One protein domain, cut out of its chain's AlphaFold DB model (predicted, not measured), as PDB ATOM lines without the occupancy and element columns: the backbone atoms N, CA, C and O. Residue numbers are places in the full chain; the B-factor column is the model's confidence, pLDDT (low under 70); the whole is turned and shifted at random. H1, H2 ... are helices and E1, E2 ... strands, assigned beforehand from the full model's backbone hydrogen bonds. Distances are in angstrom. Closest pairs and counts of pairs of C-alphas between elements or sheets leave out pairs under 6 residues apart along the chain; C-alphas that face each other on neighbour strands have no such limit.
ATOM      1  N   CYS A  22     -35.594  58.683 109.900       62.41
ATOM      2  CA  CYS A  22     -35.990  57.348 109.449       62.41
ATOM      3  C   CYS A  22     -36.492  56.405 110.561       62.41
ATOM      4  O   CYS A  22     -36.344  55.187 110.445       62.41
ATOM      5  N   ASN A  23     -37.098  56.931 111.632       74.94
ATOM      6  CA  ASN A  23     -37.632  56.124 112.742       74.94
ATOM      7  C   ASN A  23     -39.165  55.995 112.708       74.94
ATOM      8  O   ASN A  23     -39.817  55.748 113.724       74.94
ATOM      9  N   ILE A  24     -39.759  56.208 111.533       83.94
ATOM     10  CA  ILE A  24     -41.198  56.068 111.339       83.94
ATOM     11  C   ILE A  24     -41.553  54.588 111.443       83.94
ATOM     12  O   ILE A  24     -41.266  53.786 110.562       83.94
ATOM     13  N   THR A  25     -42.220  54.241 112.536       88.62
ATOM     14  CA  THR A  25     -42.678  52.876 112.803       88.62
ATOM     15  C   THR A  25     -44.104  52.633 112.327       88.62
ATOM     16  O   THR A  25     -44.486  51.478 112.166       88.62
ATOM     17  N   LYS A  26     -44.886  53.686 112.065       89.44
ATOM     18  CA  LYS A  26     -46.279  53.594 111.616       89.44
ATOM     19  C   LYS A  26     -46.538  54.561 110.465       89.44
ATOM     20  O   LYS A  26     -46.247  55.750 110.597       89.44
ATOM     21  N   LEU A  27     -47.111  54.070 109.372       89.06
ATOM     22  CA  LEU A  27     -47.499  54.855 108.203       89.06
ATOM     23  C   LEU A  27     -48.927  54.482 107.805       89.06
ATOM     24  O   LEU A  27     -49.219  53.314 107.568       89.06
ATOM     25  N   SER A  28     -49.808  55.478 107.720       90.06
ATOM     26  CA  SER A  28     -51.170  55.305 107.215       90.06
ATOM     27  C   SER A  28     -51.414  56.272 106.062       90.06
ATOM     28  O   SER A  28     -51.226  57.480 106.213       90.06
ATOM     29  N   LEU A  29     -51.794  55.725 104.911       87.12
ATOM     30  CA  LEU A  29     -52.117  56.446 103.685       87.12
ATOM     31  C   LEU A  29     -53.596  56.210 103.386       87.12
ATOM     32  O   LEU A  29     -54.004  55.077 103.156       87.12
ATOM     33  N   GLN A  30     -54.409  57.263 103.407       86.50
ATOM     34  CA  GLN A  30     -55.853  57.156 103.189       86.50
ATOM     35  C   GLN A  30     -56.288  58.155 102.126       86.50
ATOM     36  O   GLN A  30     -56.084  59.357 102.297       86.50
ATOM     37  N   GLY A  31     -56.877  57.665 101.034       78.75
ATOM     38  CA  GLY A  31     -57.361  58.526  99.952       78.75
ATOM     39  C   GLY A  31     -56.246  59.275  99.213       78.75
ATOM     40  O   GLY A  31     -56.469  60.384  98.735       78.75
ATOM     41  N   ILE A  32     -55.035  58.709  99.161       78.69
ATOM     42  CA  ILE A  32     -53.878  59.328  98.506       78.69
ATOM     43  C   ILE A  32     -53.640  58.652  97.155       78.69
ATOM     44  O   ILE A  32     -53.380  57.453  97.091       78.69
ATOM     45  N   SER A  33     -53.673  59.450  96.088       81.38
ATOM     46  CA  SER A  33     -53.282  59.041  94.736       81.38
ATOM     47  C   SER A  33     -51.755  59.047  94.614       81.38
ATOM     48  O   SER A  33     -51.156  60.084  94.318       81.38
ATOM     49  N   ILE A  34     -51.125  57.896  94.832       81.62
ATOM     50  CA  ILE A  34     -49.683  57.687  94.656       81.62
ATOM     51  C   ILE A  34     -49.456  56.478  93.749       81.62
ATOM     52  O   ILE A  34     -50.150  55.472  93.866       81.62
ATOM     53  N   SER A  35     -48.489  56.566  92.835       85.62
ATOM     54  CA  SER A  35     -48.119  55.412  92.013       85.62
ATOM     55  C   SER A  35     -47.487  54.321  92.888       85.62
ATOM     56  O   SER A  35     -46.789  54.624  93.861       85.62
ATOM     57  N   HIS A  36     -47.671  53.044  92.538       85.81
ATOM     58  CA  HIS A  36     -47.013  51.952  93.264       85.81
ATOM     59  C   HIS A  36     -45.479  52.097  93.236       85.81
ATOM     60  O   HIS A  36     -44.816  51.820  94.231       85.81
ATOM     61  N   VAL A  37     -44.903  52.614  92.142       86.31
ATOM     62  CA  VAL A  37     -43.455  52.858  92.004       86.31
ATOM     63  C   VAL A  37     -42.955  53.885  93.025       86.31
ATOM     64  O   VAL A  37     -41.919  53.677  93.670       86.31
ATOM     65  N   ASP A  38     -43.685  54.987  93.197       84.31
ATOM     66  CA  ASP A  38     -43.330  56.025  94.164       84.31
ATOM     67  C   ASP A  38     -43.539  55.540  95.596       84.31
ATOM     68  O   ASP A  38     -42.683  55.790  96.446       84.31
ATOM     69  N   LEU A  39     -44.614  54.789  95.854       86.38
ATOM     70  CA  LEU A  39     -44.868  54.173  97.154       86.38
ATOM     71  C   LEU A  39     -43.756  53.187  97.539       86.38
ATOM     72  O   LEU A  39     -43.234  53.250  98.652       86.38
ATOM     73  N   ILE A  40     -43.339  52.317  96.621       86.94
ATOM     74  CA  ILE A  40     -42.217  51.395  96.839       86.94
ATOM     75  C   ILE A  40     -40.940  52.189  97.118       86.94
ATOM     76  O   ILE A  40     -40.233  51.916  98.088       86.94
ATOM     77  N   SER A  41     -40.651  53.210  96.310       84.31
ATOM     78  CA  SER A  41     -39.472  54.064  96.504       84.31
ATOM     79  C   SER A  41     -39.469  54.733  97.882       84.31
ATOM     80  O   SER A  41     -38.435  54.788  98.541       84.31
ATOM     81  N   ALA A  42     -40.632  55.202  98.328       83.25
ATOM     82  CA  ALA A  42     -40.861  55.777  99.645       83.25
ATOM     83  C   ALA A  42     -40.598  54.769 100.772       83.25
ATOM     84  O   ALA A  42     -39.832  55.057 101.689       83.25
ATOM     85  N   LEU A  43     -41.187  53.574 100.690       85.44
ATOM     86  CA  LEU A  43     -41.055  52.535 101.714       85.44
ATOM     87  C   LEU A  43     -39.611  52.041 101.877       85.44
ATOM     88  O   LEU A  43     -39.200  51.750 102.999       85.44
ATOM     89  N   ARG A  44     -38.800  52.055 100.808       84.25
ATOM     90  CA  ARG A  44     -37.355  51.741 100.885       84.25
ATOM     91  C   ARG A  44     -36.574  52.664 101.807       84.25
ATOM     92  O   ARG A  44     -35.547  52.262 102.344       84.25
ATOM     93  N   LEU A  45     -37.038  53.896 101.980       82.25
ATOM     94  CA  LEU A  45     -36.397  54.863 102.865       82.25
ATOM     95  C   LEU A  45     -36.796  54.638 104.336       82.25
ATOM     96  O   LEU A  45     -36.143  55.167 105.233       82.25
ATOM     97  N   ILE A  46     -37.836  53.833 104.600       85.06
ATOM     98  CA  ILE A  46     -38.433  53.618 105.927       85.06
ATOM     99  C   ILE A  46     -38.265  52.165 106.379       85.06
ATOM    100  O   ILE A  46     -39.219  51.432 106.638       85.06
ATOM    101  N   LEU A  47     -37.017  51.737 106.545       83.44
ATOM    102  CA  LEU A  47     -36.705  50.364 106.963       83.44
ATOM    103  C   LEU A  47     -37.120  50.045 108.417       83.44
ATOM    104  O   LEU A  47     -37.054  48.891 108.845       83.44
ATOM    105  N   SER A  48     -37.519  51.055 109.198       84.12
ATOM    106  CA  SER A  48     -38.008  50.923 110.578       84.12
ATOM    107  C   SER A  48     -39.517  50.672 110.685       84.12
ATOM    108  O   SER A  48     -40.003  50.446 111.798       84.12
ATOM    109  N   LEU A  49     -40.240  50.678 109.560       88.50
ATOM    110  CA  LEU A  49     -41.693  50.586 109.534       88.50
ATOM    111  C   LEU A  49     -42.189  49.250 110.096       88.50
ATOM    112  O   LEU A  49     -41.785  48.186 109.631       88.50
ATOM    113  N   LYS A  50     -43.089  49.331 111.078       88.50
ATOM    114  CA  LYS A  50     -43.755  48.197 111.730       88.50
ATOM    115  C   LYS A  50     -45.223  48.086 111.352       88.50
ATOM    116  O   LYS A  50     -45.743  46.980 111.300       88.50
ATOM    117  N   GLU A  51     -45.888  49.202 111.085       90.06
ATOM    118  CA  GLU A  51     -47.313  49.230 110.767       90.06
ATOM    119  C   GLU A  51     -47.534  50.024 109.482       90.06
ATOM    120  O   GLU A  51     -47.174  51.203 109.406       90.06
ATOM    121  N   LEU A  52     -48.123  49.378 108.481       90.62
ATOM    122  CA  LEU A  52     -48.505  49.984 107.213       90.62
ATOM    123  C   LEU A  52     -50.011  49.840 107.028       90.62
ATOM    124  O   LEU A  52     -50.551  48.737 107.062       90.62
ATOM    125  N   SER A  53     -50.679  50.962 106.809       91.75
ATOM    126  CA  SER A  53     -52.096  51.017 106.481       91.75
ATOM    127  C   SER A  53     -52.278  51.799 105.187       91.75
ATOM    128  O   SER A  53     -51.784  52.919 105.072       91.75
ATOM    129  N   ILE A  54     -52.957  51.212 104.210       89.94
ATOM    130  CA  ILE A  54     -53.267  51.852 102.931       89.94
ATOM    131  C   ILE A  54     -54.759  51.681 102.678       89.94
ATOM    132  O   ILE A  54     -55.267  50.572 102.790       89.94
ATOM    133  N   SER A  55     -55.442  52.771 102.343       88.25
ATOM    134  CA  SER A  55     -56.853  52.778 101.963       88.25
ATOM    135  C   SER A  55     -57.049  53.519 100.650       88.25
ATOM    136  O   SER A  55     -56.672  54.693 100.530       88.25
ATOM    137  N   ASN A  56     -57.641  52.831  99.675       83.12
ATOM    138  CA  ASN A  56     -57.954  53.372  98.354       83.12
ATOM    139  C   ASN A  56     -59.399  53.905  98.232       83.12
ATOM    140  O   ASN A  56     -59.756  54.357  97.152       83.12
ATOM    141  N   SER A  57     -60.187  53.931  99.316       77.94
ATOM    142  CA  SER A  57     -61.636  54.260  99.362       77.94
ATOM    143  C   SER A  57     -62.077  55.616  98.769       77.94
ATOM    144  O   SER A  57     -63.248  55.985  98.788       77.94
ATOM    145  N   LYS A  58     -61.136  56.437  98.293       72.31
ATOM    146  CA  LYS A  58     -61.381  57.758  97.682       72.31
ATOM    147  C   LYS A  58     -60.533  57.998  96.433       72.31
ATOM    148  O   LYS A  58     -60.421  59.133  95.971       72.31
ATOM    149  N   VAL A  59     -59.877  56.959  95.929       75.25
ATOM    150  CA  VAL A  59     -58.945  57.026  94.805       75.25
ATOM    151  C   VAL A  59     -59.566  56.263  93.645       75.25
ATOM    152  O   VAL A  59     -60.047  55.151  93.819       75.25
ATOM    153  N   SER A  60     -59.572  56.862  92.453       76.56
ATOM    154  CA  SER A  60     -59.992  56.151  91.240       76.56
ATOM    155  C   SER A  60     -59.125  54.906  91.033       76.56
ATOM    156  O   SER A  60     -57.921  54.947  91.294       76.56
ATOM    157  N   GLU A  61     -59.716  53.825  90.517       71.88
ATOM    158  CA  GLU A  61     -59.025  52.560  90.230       71.88
ATOM    159  C   GLU A  61     -57.708  52.754  89.457       71.88
ATOM    160  O   GLU A  61     -56.717  52.090  89.748       71.88
ATOM    161  N   HIS A  62     -57.651  53.730  88.542       72.50
ATOM    162  CA  HIS A  62     -56.456  54.038  87.746       72.50
ATOM    163  C   HIS A  62     -55.265  54.582  88.550       72.50
ATOM    164  O   HIS A  62     -54.135  54.540  88.069       72.50
ATOM    165  N   TYR A  63     -55.500  55.096  89.756       76.56
ATOM    166  CA  TYR A  63     -54.471  55.671  90.627       76.56
ATOM    167  C   TYR A  63     -54.296  54.883  91.924       76.56
ATOM    168  O   TYR A  63     -53.716  55.387  92.888       76.56
ATOM    169  N   ASN A  64     -54.815  53.659  91.965       80.94
ATOM    170  CA  ASN A  64     -54.745  52.819  93.141       80.94
ATOM    171  C   ASN A  64     -53.301  52.331  93.379       80.94
ATOM    172  O   ASN A  64     -52.732  51.666  92.512       80.94
ATOM    173  N   PRO A  65     -52.695  52.619  94.546       83.94
ATOM    174  CA  PRO A  65     -51.356  52.130  94.867       83.94
ATOM    175  C   PRO A  65     -51.308  50.632  95.199       83.94
ATOM    176  O   PRO A  65     -50.221  50.054  95.218       83.94
ATOM    177  N   ILE A  66     -52.452  50.009  95.500       88.25
ATOM    178  CA  ILE A  66     -52.559  48.588  95.846       88.25
ATOM    179  C   ILE A  66     -52.625  47.780  94.543       88.25
ATOM    180  O   ILE A  66     -53.694  47.361  94.105       88.25
ATOM    181  N   THR A  67     -51.471  47.611  93.900       88.94
ATOM    182  CA  THR A  67     -51.327  46.838  92.658       88.94
ATOM    183  C   THR A  67     -50.621  45.502  92.900       88.94
ATOM    184  O   THR A  67     -49.956  45.337  93.934       88.94
ATOM    185  N   PRO A  68     -50.689  44.552  91.950       88.50
ATOM    186  CA  PRO A  68     -49.943  43.307  92.051       88.50
ATOM    187  C   PRO A  68     -48.436  43.485  92.256       88.50
ATOM    188  O   PRO A  68     -47.813  42.797  93.068       88.50
ATOM    189  N   GLU A  69     -47.850  44.483  91.604       88.38
ATOM    190  CA  GLU A  69     -46.434  44.825  91.733       88.38
ATOM    191  C   GLU A  69     -46.105  45.321  93.143       88.38
ATOM    192  O   GLU A  69     -45.054  44.980  93.696       88.38
ATOM    193  N   PHE A  70     -47.010  46.097  93.751       89.62
ATOM    194  CA  PHE A  70     -46.866  46.540  95.133       89.62
ATOM    195  C   PHE A  70     -46.886  45.354  96.104       89.62
ATOM    196  O   PHE A  70     -45.966  45.225  96.914       89.62
ATOM    197  N   ILE A  71     -47.866  44.455  96.002       89.88
ATOM    198  CA  ILE A  71     -47.946  43.264  96.862       89.88
ATOM    199  C   ILE A  71     -46.714  42.372  96.669       89.88
ATOM    200  O   ILE A  71     -46.049  42.022  97.642       89.88
ATOM    201  N   THR A  72     -46.320  42.099  95.424       88.25
ATOM    202  CA  THR A  72     -45.113  41.316  95.109       88.25
ATOM    203  C   THR A  72     -43.851  41.953  95.699       88.25
ATOM    204  O   THR A  72     -42.962  41.257  96.186       88.25
ATOM    205  N   SER A  73     -43.758  43.286  95.732       86.94
ATOM    206  CA  SER A  73     -42.621  43.982  96.350       86.94
ATOM    207  C   SER A  73     -42.538  43.800  97.871       86.94
ATOM    208  O   SER A  73     -41.456  43.927  98.453       86.94
ATOM    209  N   LEU A  74     -43.662  43.476  98.520       87.81
ATOM    210  CA  LEU A  74     -43.693  43.103  99.926       87.81
ATOM    211  C   LEU A  74     -43.258  41.649 100.132       87.81
ATOM    212  O   LEU A  74     -42.857  41.320 101.238       87.81
ATOM    213  N   HIS A  75     -43.249  40.780  99.130       86.88
ATOM    214  CA  HIS A  75     -42.839  39.388  99.311       86.88
ATOM    215  C   HIS A  75     -41.376  39.264  99.817       86.88
ATOM    216  O   HIS A  75     -40.493  40.037  99.428       86.88
ATOM    217  N   THR A  76     -41.091  38.308 100.710       75.88
ATOM    218  CA  THR A  76     -39.759  38.161 101.352       75.88
ATOM    219  C   THR A  76     -38.664  37.671 100.410       75.88
ATOM    220  O   THR A  76     -37.503  38.031 100.586       75.88
ATOM    221  N   SER A  77     -39.024  36.897  99.386       70.31
ATOM    222  CA  SER A  77     -38.089  36.331  98.399       70.31
ATOM    223  C   SER A  77     -37.423  37.362  97.475       70.31
ATOM    224  O   SER A  77     -36.546  36.999  96.692       70.31
ATOM    225  N   GLY A  78     -37.823  38.639  97.534       63.06
ATOM    226  CA  GLY A  78     -37.256  39.682  96.679       63.06
ATOM    227  C   GLY A  78     -37.570  39.502  95.189       63.06
ATOM    228  O   GLY A  78     -36.850  40.047  94.365       63.06
ATOM    229  N   GLN A  79     -38.637  38.768  94.847       59.59
ATOM    230  CA  GLN A  79     -39.048  38.442  93.471       59.59
ATOM    231  C   GLN A  79     -39.486  39.637  92.608       59.59
ATOM    232  O   GLN A  79     -39.742  39.476  91.421       59.59
ATOM    233  N   SER A  80     -39.575  40.842  93.168       63.22
ATOM    234  CA  SER A  80     -39.891  42.027  92.372       63.22
ATOM    235  C   SER A  80     -38.674  42.466  91.551       63.22
ATOM    236  O   SER A  80     -37.628  42.765  92.124       63.22
ATOM    237  N   GLU A  81     -38.842  42.613  90.233       61.81
ATOM    238  CA  GLU A  81     -37.857  43.203  89.300       61.81
ATOM    239  C   GLU A  81     -37.340  44.575  89.767       61.81
ATOM    240  O   GLU A  81     -36.210  44.977  89.493       61.81
ATOM    241  N   LEU A  82     -38.148  45.303  90.544       62.44
ATOM    242  CA  LEU A  82     -37.754  46.594  91.096       62.44
ATOM    243  C   LEU A  82     -36.738  46.456  92.240       62.44
ATOM    244  O   LEU A  82     -36.171  47.467  92.668       62.44
ATOM    245  N   ASN A  83     -36.533  45.261  92.798       61.50
ATOM    246  CA  ASN A  83     -35.747  45.002  94.003       61.50
ATOM    247  C   ASN A  83     -34.285  44.644  93.697       61.50
ATOM    248  O   ASN A  83     -33.839  43.511  93.857       61.50
ATOM    249  N   ILE A  84     -33.514  45.668  93.328       61.31
ATOM    250  CA  ILE A  84     -32.083  45.570  92.988       61.31
ATOM    251  C   ILE A  84     -31.252  44.901  94.103       61.31
ATOM    252  O   ILE A  84     -30.254  44.245  93.825       61.31
ATOM    253  N   PHE A  85     -31.665  45.033  95.368       59.94
ATOM    254  CA  PHE A  85     -30.894  44.556  96.520       59.94
ATOM    255  C   PHE A  85     -31.358  43.201  97.075       59.94
ATOM    256  O   PHE A  85     -30.771  42.735  98.048       59.94
ATOM    257  N   ARG A  86     -32.397  42.570  96.497       66.56
ATOM    258  CA  ARG A  86     -33.045  41.341  97.018       66.56
ATOM    259  C   ARG A  86     -33.440  41.411  98.504       66.56
ATOM    260  O   ARG A  86     -33.638  40.386  99.148       66.56
ATOM    261  N   LEU A  87     -33.548  42.615  99.063       70.94
ATOM    262  CA  LEU A  87     -33.906  42.836 100.461       70.94
ATOM    263  C   LEU A  87     -35.413  43.084 100.563       70.94
ATOM    264  O   LEU A  87     -35.947  43.826  99.737       70.94
ATOM    265  N   PRO A  88     -36.117  42.536 101.567       77.44
ATOM    266  CA  PRO A  88     -37.535  42.823 101.757       77.44
ATOM    267  C   PRO A  88     -37.775  44.333 101.874       77.44
ATOM    268  O   PRO A  88     -37.066  45.010 102.617       77.44
ATOM    269  N   LEU A  89     -38.788  44.859 101.173       84.06
ATOM    270  CA  LEU A  89     -39.065  46.302 101.087       84.06
ATOM    271  C   LEU A  89     -39.227  46.979 102.460       84.06
ATOM    272  O   LEU A  89     -38.771  48.096 102.679       84.06
ATOM    273  N   VAL A  90     -39.879  46.274 103.381       86.31
ATOM    274  CA  VAL A  90     -40.134  46.695 104.762       86.31
ATOM    275  C   VAL A  90     -39.861  45.499 105.671       86.31
ATOM    276  O   VAL A  90     -40.772  44.718 105.966       86.31
ATOM    277  N   PRO A  91     -38.592  45.288 106.061       82.12
ATOM    278  CA  PRO A  91     -38.175  44.075 106.756       82.12
ATOM    279  C   PRO A  91     -38.758  43.986 108.167       82.12
ATOM    280  O   PRO A  91     -38.829  42.899 108.721       82.12
ATOM    281  N   LYS A  92     -39.173  45.119 108.749       84.62
ATOM    282  CA  LYS A  92     -39.702  45.203 110.114       84.62
ATOM    283  C   LYS A  92     -41.231  45.247 110.209       84.62
ATOM    284  O   LYS A  92     -41.748  45.498 111.295       84.62
ATOM    285  N   LEU A  93     -41.940  45.021 109.103       86.38
ATOM    286  CA  LEU A  93     -43.392  45.164 109.049       86.38
ATOM    287  C   LEU A  93     -44.100  44.042 109.822       86.38
ATOM    288  O   LEU A  93     -44.053  42.887 109.415       86.38
ATOM    289  N   CYS A  94     -44.803  44.421 110.888       85.31
ATOM    290  CA  CYS A  94     -45.617  43.549 111.732       85.31
ATOM    291  C   CYS A  94     -47.112  43.639 111.410       85.31
ATOM    292  O   CYS A  94     -47.848  42.682 111.594       85.31
ATOM    293  N   VAL A  95     -47.601  44.800 110.987       85.94
ATOM    294  CA  VAL A  95     -49.036  45.029 110.787       85.94
ATOM    295  C   VAL A  95     -49.247  45.576 109.393       85.94
ATOM    296  O   VAL A  95     -48.670  46.607 109.039       85.94
ATOM    297  N   LEU A  96     -50.088  44.897 108.619       90.19
ATOM    298  CA  LEU A  96     -50.475  45.323 107.283       90.19
ATOM    299  C   LEU A  96     -51.996  45.455 107.213       90.19
ATOM    300  O   LEU A  96     -52.731  44.496 107.415       90.19
ATOM    301  N   SER A  97     -52.479  46.649 106.906       90.25
ATOM    302  CA  SER A  97     -53.896  46.911 106.670       90.25
ATOM    303  C   SER A  97     -54.051  47.434 105.254       90.25
ATOM    304  O   SER A  97     -53.531  48.505 104.944       90.25
ATOM    305  N   LEU A  98     -54.762  46.697 104.411       90.06
ATOM    306  CA  LEU A  98     -55.063  47.106 103.046       90.06
ATOM    307  C   LEU A  98     -56.572  47.209 102.908       90.06
ATOM    308  O   LEU A  98     -57.288  46.224 103.041       90.06
ATOM    309  N   GLU A  99     -57.045  48.419 102.665       89.12
ATOM    310  CA  GLU A  99     -58.423  48.683 102.300       89.12
ATOM    311  C   GLU A  99     -58.488  48.922 100.804       89.12
ATOM    312  O   GLU A  99     -57.960  49.920 100.308       89.12
ATOM    313  N   PHE A 100     -59.070  47.937 100.118       85.56
ATOM    314  CA  PHE A 100     -59.219  47.894  98.678       85.56
ATOM    315  C   PHE A 100     -60.702  47.905  98.310       85.56
ATOM    316  O   PHE A 100     -61.453  46.991  98.634       85.56
ATOM    317  N   GLU A 101     -61.101  48.942  97.594       83.62
ATOM    318  CA  GLU A 101     -62.371  49.084  96.905       83.62
ATOM    319  C   GLU A 101     -62.129  48.854  95.405       83.62
ATOM    320  O   GLU A 101     -61.300  49.538  94.798       83.62
ATOM    321  N   GLY A 102     -62.785  47.839  94.836       79.88
ATOM    322  CA  GLY A 102     -62.655  47.424  93.434       79.88
ATOM    323  C   GLY A 102     -62.814  45.909  93.266       79.88
ATOM    324  O   GLY A 102     -62.949  45.180  94.247       79.88
ATOM    325  N   THR A 103     -62.755  45.414  92.028       80.88
ATOM    326  CA  THR A 103     -62.895  43.970  91.721       80.88
ATOM    327  C   THR A 103     -61.606  43.303  91.241       80.88
ATOM    328  O   THR A 103     -61.590  42.099  91.017       80.88
ATOM    329  N   ALA A 104     -60.535  44.073  91.042       83.12
ATOM    330  CA  ALA A 104     -59.276  43.602  90.457       83.12
ATOM    331  C   ALA A 104     -58.211  43.219  91.503       83.12
ATOM    332  O   ALA A 104     -57.024  43.183  91.184       83.12
ATOM    333  N   PHE A 105     -58.606  42.991  92.759       85.94
ATOM    334  CA  PHE A 105     -57.670  42.568  93.795       85.94
ATOM    335  C   PHE A 105     -57.308  41.094  93.611       85.94
ATOM    336  O   PHE A 105     -58.184  40.243  93.490       85.94
ATOM    337  N   ASP A 106     -56.013  40.798  93.587       88.94
ATOM    338  CA  ASP A 106     -55.512  39.431  93.485       88.94
ATOM    339  C   ASP A 106     -55.327  38.842  94.891       88.94
ATOM    340  O   ASP A 106     -54.273  38.977  95.524       88.94
ATOM    341  N   ASP A 107     -56.393  38.208  95.387       88.56
ATOM    342  CA  ASP A 107     -56.417  37.552  96.695       88.56
ATOM    343  C   ASP A 107     -55.345  36.463  96.819       88.56
ATOM    344  O   ASP A 107     -54.733  36.307  97.877       88.56
ATOM    345  N   ALA A 108     -55.093  35.710  95.742       89.56
ATOM    346  CA  ALA A 108     -54.174  34.577  95.760       89.56
ATOM    347  C   ALA A 108     -52.731  35.042  95.969       89.56
ATOM    348  O   ALA A 108     -52.034  34.534  96.849       89.56
ATOM    349  N   MET A 109     -52.303  36.061  95.225       88.81
ATOM    350  CA  MET A 109     -50.982  36.665  95.400       88.81
ATOM    351  C   MET A 109     -50.869  37.405  96.742       88.81
ATOM    352  O   MET A 109     -49.798  37.414  97.354       88.81
ATOM    353  N   PHE A 110     -51.950  38.005  97.249       89.88
ATOM    354  CA  PHE A 110     -51.934  38.586  98.591       89.88
ATOM    355  C   PHE A 110     -51.702  37.527  99.676       89.88
ATOM    356  O   PHE A 110     -50.845  37.719 100.542       89.88
ATOM    357  N   ILE A 111     -52.409  36.396  99.612       88.62
ATOM    358  CA  ILE A 111     -52.241  35.269 100.542       88.62
ATOM    359  C   ILE A 111     -50.829  34.684 100.448       88.62
ATOM    360  O   ILE A 111     -50.213  34.421 101.485       88.62
ATOM    361  N   ASP A 112     -50.295  34.518  99.238       89.19
ATOM    362  CA  ASP A 112     -48.919  34.059  99.011       89.19
ATOM    363  C   ASP A 112     -47.899  35.007  99.665       89.19
ATOM    364  O   ASP A 112     -47.055  34.591 100.465       89.19
ATOM    365  N   MET A 113     -48.062  36.318  99.461       89.94
ATOM    366  CA  MET A 113     -47.228  37.336 100.097       89.94
ATOM    367  C   MET A 113     -47.303  37.291 101.629       89.94
ATOM    368  O   MET A 113     -46.254  37.343 102.280       89.94
ATOM    369  N   ILE A 114     -48.497  37.163 102.219       87.50
ATOM    370  CA  ILE A 114     -48.647  37.019 103.677       87.50
ATOM    371  C   ILE A 114     -47.949  35.748 104.163       87.50
ATOM    372  O   ILE A 114     -47.171  35.814 105.115       87.50
ATOM    373  N   SER A 115     -48.153  34.623 103.479       85.56
ATOM    374  CA  SER A 115     -47.541  33.331 103.815       85.56
ATOM    375  C   SER A 115     -46.013  33.397 103.770       85.56
ATOM    376  O   SER A 115     -45.347  32.839 104.637       85.56
ATOM    377  N   SER A 116     -45.445  34.171 102.840       83.19
ATOM    378  CA  SER A 116     -43.995  34.401 102.744       83.19
ATOM    379  C   SER A 116     -43.386  35.125 103.951       83.19
ATOM    380  O   SER A 116     -42.171  35.070 104.163       83.19
ATOM    381  N   ARG A 117     -44.216  35.846 104.714       79.94
ATOM    382  CA  ARG A 117     -43.844  36.632 105.903       79.94
ATOM    383  C   ARG A 117     -44.332  36.012 107.205       79.94
ATOM    384  O   ARG A 117     -43.924  36.464 108.275       79.94
ATOM    385  N   TRP A 118     -45.230  35.039 107.123       74.56
ATOM    386  CA  TRP A 118     -45.798  34.375 108.278       74.56
ATOM    387  C   TRP A 118     -44.783  33.374 108.827       74.56
ATOM    388  O   TRP A 118     -44.416  32.412 108.157       74.56
ATOM    389  N   LEU A 119     -44.318  33.602 110.056       64.38
ATOM    390  CA  LEU A 119     -43.579  32.599 110.814       64.38
ATOM    391  C   LEU A 119     -44.596  31.912 111.732       64.38
ATOM    392  O   LEU A 119     -45.078  32.560 112.659       64.38
ATOM    393  N   PRO A 120     -44.956  30.644 111.475       55.81
ATOM    394  CA  PRO A 120     -46.034  29.968 112.194       55.81
ATOM    395  C   PRO A 120     -45.712  29.653 113.661       55.81
ATOM    396  O   PRO A 120     -46.589  29.168 114.363       55.81
ATOM    397  N   ASP A 121     -44.489  29.918 114.131       51.59
ATOM    398  CA  ASP A 121     -44.038  29.453 115.437       51.59
ATOM    399  C   ASP A 121     -43.328  30.562 116.255       51.59
ATOM    400  O   ASP A 121     -42.266  31.059 115.847       51.59
ATOM    401  N   PRO A 122     -43.887  30.961 117.416       54.97
ATOM    402  CA  PRO A 122     -43.250  31.875 118.362       54.97
ATOM    403  C   PRO A 122     -41.881  31.388 118.848       54.97
ATOM    404  O   PRO A 122     -41.006  32.216 119.109       54.97
ATOM    405  N   GLU A 123     -41.656  30.073 118.939       55.09
ATOM    406  CA  GLU A 123     -40.365  29.511 119.351       55.09
ATOM    407  C   GLU A 123     -39.295  29.763 118.278       55.09
ATOM    408  O   GLU A 123     -38.174  30.164 118.601       55.09
ATOM    409  N   TYR A 124     -39.653  29.691 116.992       53.34
ATOM    410  CA  TYR A 124     -38.754  30.053 115.889       53.34
ATOM    411  C   TYR A 124     -38.487  31.561 115.792       53.34
ATOM    412  O   TYR A 124     -37.390  31.960 115.397       53.34
ATOM    413  N   ALA A 125     -39.431  32.411 116.203       48.84
ATOM    414  CA  ALA A 125     -39.230  33.863 116.249       48.84
ATOM    415  C   ALA A 125     -38.206  34.301 117.319       48.84
ATOM    416  O   ALA A 125     -37.637  35.393 117.223       48.84
ATOM    417  N   THR A 126     -37.939  33.456 118.324       49.75
ATOM    418  CA  THR A 126     -36.903  33.709 119.343       49.75
ATOM    419  C   THR A 126     -35.493  33.311 118.902       49.75
ATOM    420  O   THR A 126     -34.514  33.775 119.494       49.75
ATOM    421  N   LEU A 127     -35.346  32.528 117.826       49.16
ATOM    422  CA  LEU A 127     -34.038  32.215 117.259       49.16
ATOM    423  C   LEU A 127     -33.450  33.464 116.585       49.16
ATOM    424  O   LEU A 127     -33.980  33.991 115.611       49.16
ATOM    425  N   HIS A 128     -32.299  33.915 117.086       47.12
ATOM    426  CA  HIS A 128     -31.634  35.180 116.736       47.12
ATOM    427  C   HIS A 128     -31.315  35.402 115.238       47.12
ATOM    428  O   HIS A 128     -30.919  36.510 114.866       47.12
ATOM    429  N   TRP A 129     -31.489  34.389 114.382       47.53
ATOM    430  CA  TRP A 129     -31.316  34.478 112.928       47.53
ATOM    431  C   TRP A 129     -32.613  34.849 112.173       47.53
ATOM    432  O   TRP A 129     -32.532  35.447 111.101       47.53
ATOM    433  N   CYS A 130     -33.800  34.630 112.755       47.44
ATOM    434  CA  CYS A 130     -35.109  35.020 112.206       47.44
ATOM    435  C   CYS A 130     -35.489  36.454 112.618       47.44
ATOM    436  O   CYS A 130     -36.563  36.724 113.143       47.44
ATOM    437  N   ARG A 131     -34.586  37.418 112.409       49.75
ATOM    438  CA  ARG A 131     -34.739  38.804 112.899       49.75
ATOM    439  C   ARG A 131     -35.785  39.649 112.151       49.75
ATOM    440  O   ARG A 131     -35.882  40.851 112.413       49.75
ATOM    441  N   LEU A 132     -36.512  39.061 111.202       53.72
ATOM    442  CA  LEU A 132     -37.604  39.727 110.500       53.72
ATOM    443  C   LEU A 132     -38.890  39.496 111.299       53.72
ATOM    444  O   LEU A 132     -39.316  38.350 111.419       53.72
ATOM    445  N   PRO A 133     -39.497  40.536 111.889       56.88
ATOM    446  CA  PRO A 133     -40.785  40.372 112.541       56.88
ATOM    447  C   PRO A 133     -41.839  39.885 111.540       56.88
ATOM    448  O   PRO A 133     -41.943  40.405 110.428       56.88
ATOM    449  N   ALA A 134     -42.615  38.891 111.965       59.38
ATOM    450  CA  ALA A 134     -43.733  38.355 111.204       59.38
ATOM    451  C   ALA A 134     -44.890  39.362 111.140       59.38
ATOM    452  O   ALA A 134     -45.079  40.166 112.060       59.38
ATOM    453  N   ILE A 135     -45.690  39.287 110.071       61.72
ATOM    454  CA  ILE A 135     -46.973  39.993 110.031       61.72
ATOM    455  C   ILE A 135     -47.910  39.310 111.032       61.72
ATOM    456  O   ILE A 135     -48.234  38.144 110.866       61.72
ATOM    457  N   SER A 136     -48.347  40.034 112.057       59.41
ATOM    458  CA  SER A 136     -49.217  39.547 113.130       59.41
ATOM    459  C   SER A 136     -50.680  39.956 112.967       59.41
ATOM    460  O   SER A 136     -51.545  39.463 113.684       59.41
ATOM    461  N   SER A 137     -50.987  40.877 112.051       61.16
ATOM    462  CA  SER A 137     -52.358  41.319 111.805       61.16
ATOM    463  C   SER A 137     -52.536  41.773 110.365       61.16
ATOM    464  O   SER A 137     -51.781  42.614 109.868       61.16
ATOM    465  N   VAL A 138     -53.599  41.255 109.748       68.19
ATOM    466  CA  VAL A 138     -54.087  41.648 108.429       68.19
ATOM    467  C   VAL A 138     -55.520  42.149 108.559       68.19
ATOM    468  O   VAL A 138     -56.355  41.488 109.171       68.19
ATOM    469  N   LYS A 139     -55.810  43.329 108.006       71.81
ATOM    470  CA  LYS A 139     -57.179  43.851 107.889       71.81
ATOM    471  C   LYS A 139     -57.480  44.149 106.430       71.81
ATOM    472  O   LYS A 139     -56.818  45.010 105.851       71.81
ATOM    473  N   VAL A 140     -58.479  43.449 105.898       60.81
ATOM    474  CA  VAL A 140     -59.088  43.694 104.587       60.81
ATOM    475  C   VAL A 140     -60.559  44.042 104.833       60.81
ATOM    476  O   VAL A 140     -61.329  43.167 105.232       60.81
TER     477      VAL A 140
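Overview. This is residues 22 to 140 of the 157 residues of an uncharacterized protein of Gymnopus androsaceus JB14 (UniProt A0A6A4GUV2). The chain is wound in stacked turns, a short solenoid: the parallel strands E1 to E4 lie side by side as a wall, and H1, H2 and H3 form a row across from it, running back against the strands. Little H4 lies off one end, touching no helix. The printed part has 119 residues, with four named helices and four named strands in the order E1 H1 E2 H2 E3 H3 H4 E4; the sheet's order is E1 E2 E3 E4. The class is mixed, helices and strands, with 49 residues, under half, in named elements. The whole is compact, with a radius of gyration of the C-alphas of 13.9 A, but elongated, spanning 44 by 27 by 26 A.

Along the chain. E1, residues 26 to 30, begins at C-alpha 26 (-46.279, 53.594, 111.616) and spans 13.2 A. E2 is residues 51 to 55, 13.5 A; E3 95 to 99, 13.2 A; E4 137 to 139, 6.7 A, ending at C-alpha 139 (-57.179, 43.851, 107.889). H1 is residues 36 to 44, 12.3 A; H2 68 to 74, 10.1 A; H3 107 to 117, 15.6 A; H4 122 to 125, 5.0 A.

Arrangement. Within hydrogen-bond range are N 29 and O 53 of E1 and E2, 2.8 A, N 97 and O 52 of E3 and E2, 2.8 A, and N 98 and O 139 of E3 and E4, 3.0 A. Three strand-helix-strand units, parallel neighbour strands with helix between, have right-handed crossovers: E1, H1, E2; E2, H2, E3; E3, H3 H4, E4. H1 and H2 touch, the closest C-alphas being His 36 and Phe 70, 5.7 A, at a shallow tilt of 5 degrees, the same way. H2 and H3 touch at Ile 71 and Phe 110, their closest C-alphas, 6.4 A, at a shallow tilt of 11 degrees, the same way. H1 and H3 are apart. Every O i to N i+4 pair is within range in H1 and H2, 6 of 7 in H3; H4 is too short for one.

Size, cuts and confidence. The C-alphas farthest apart, of Ser 60 and Leu 127, are 43.9 A apart. The printed part has no cut. The links E2 to H2, H2 to E3 and H4 to E4 are long. Mean pLDDT of the printed part is 77.3; residue 22, residues 78 to 86, residues 119 to 138 and residue 140 are under 70.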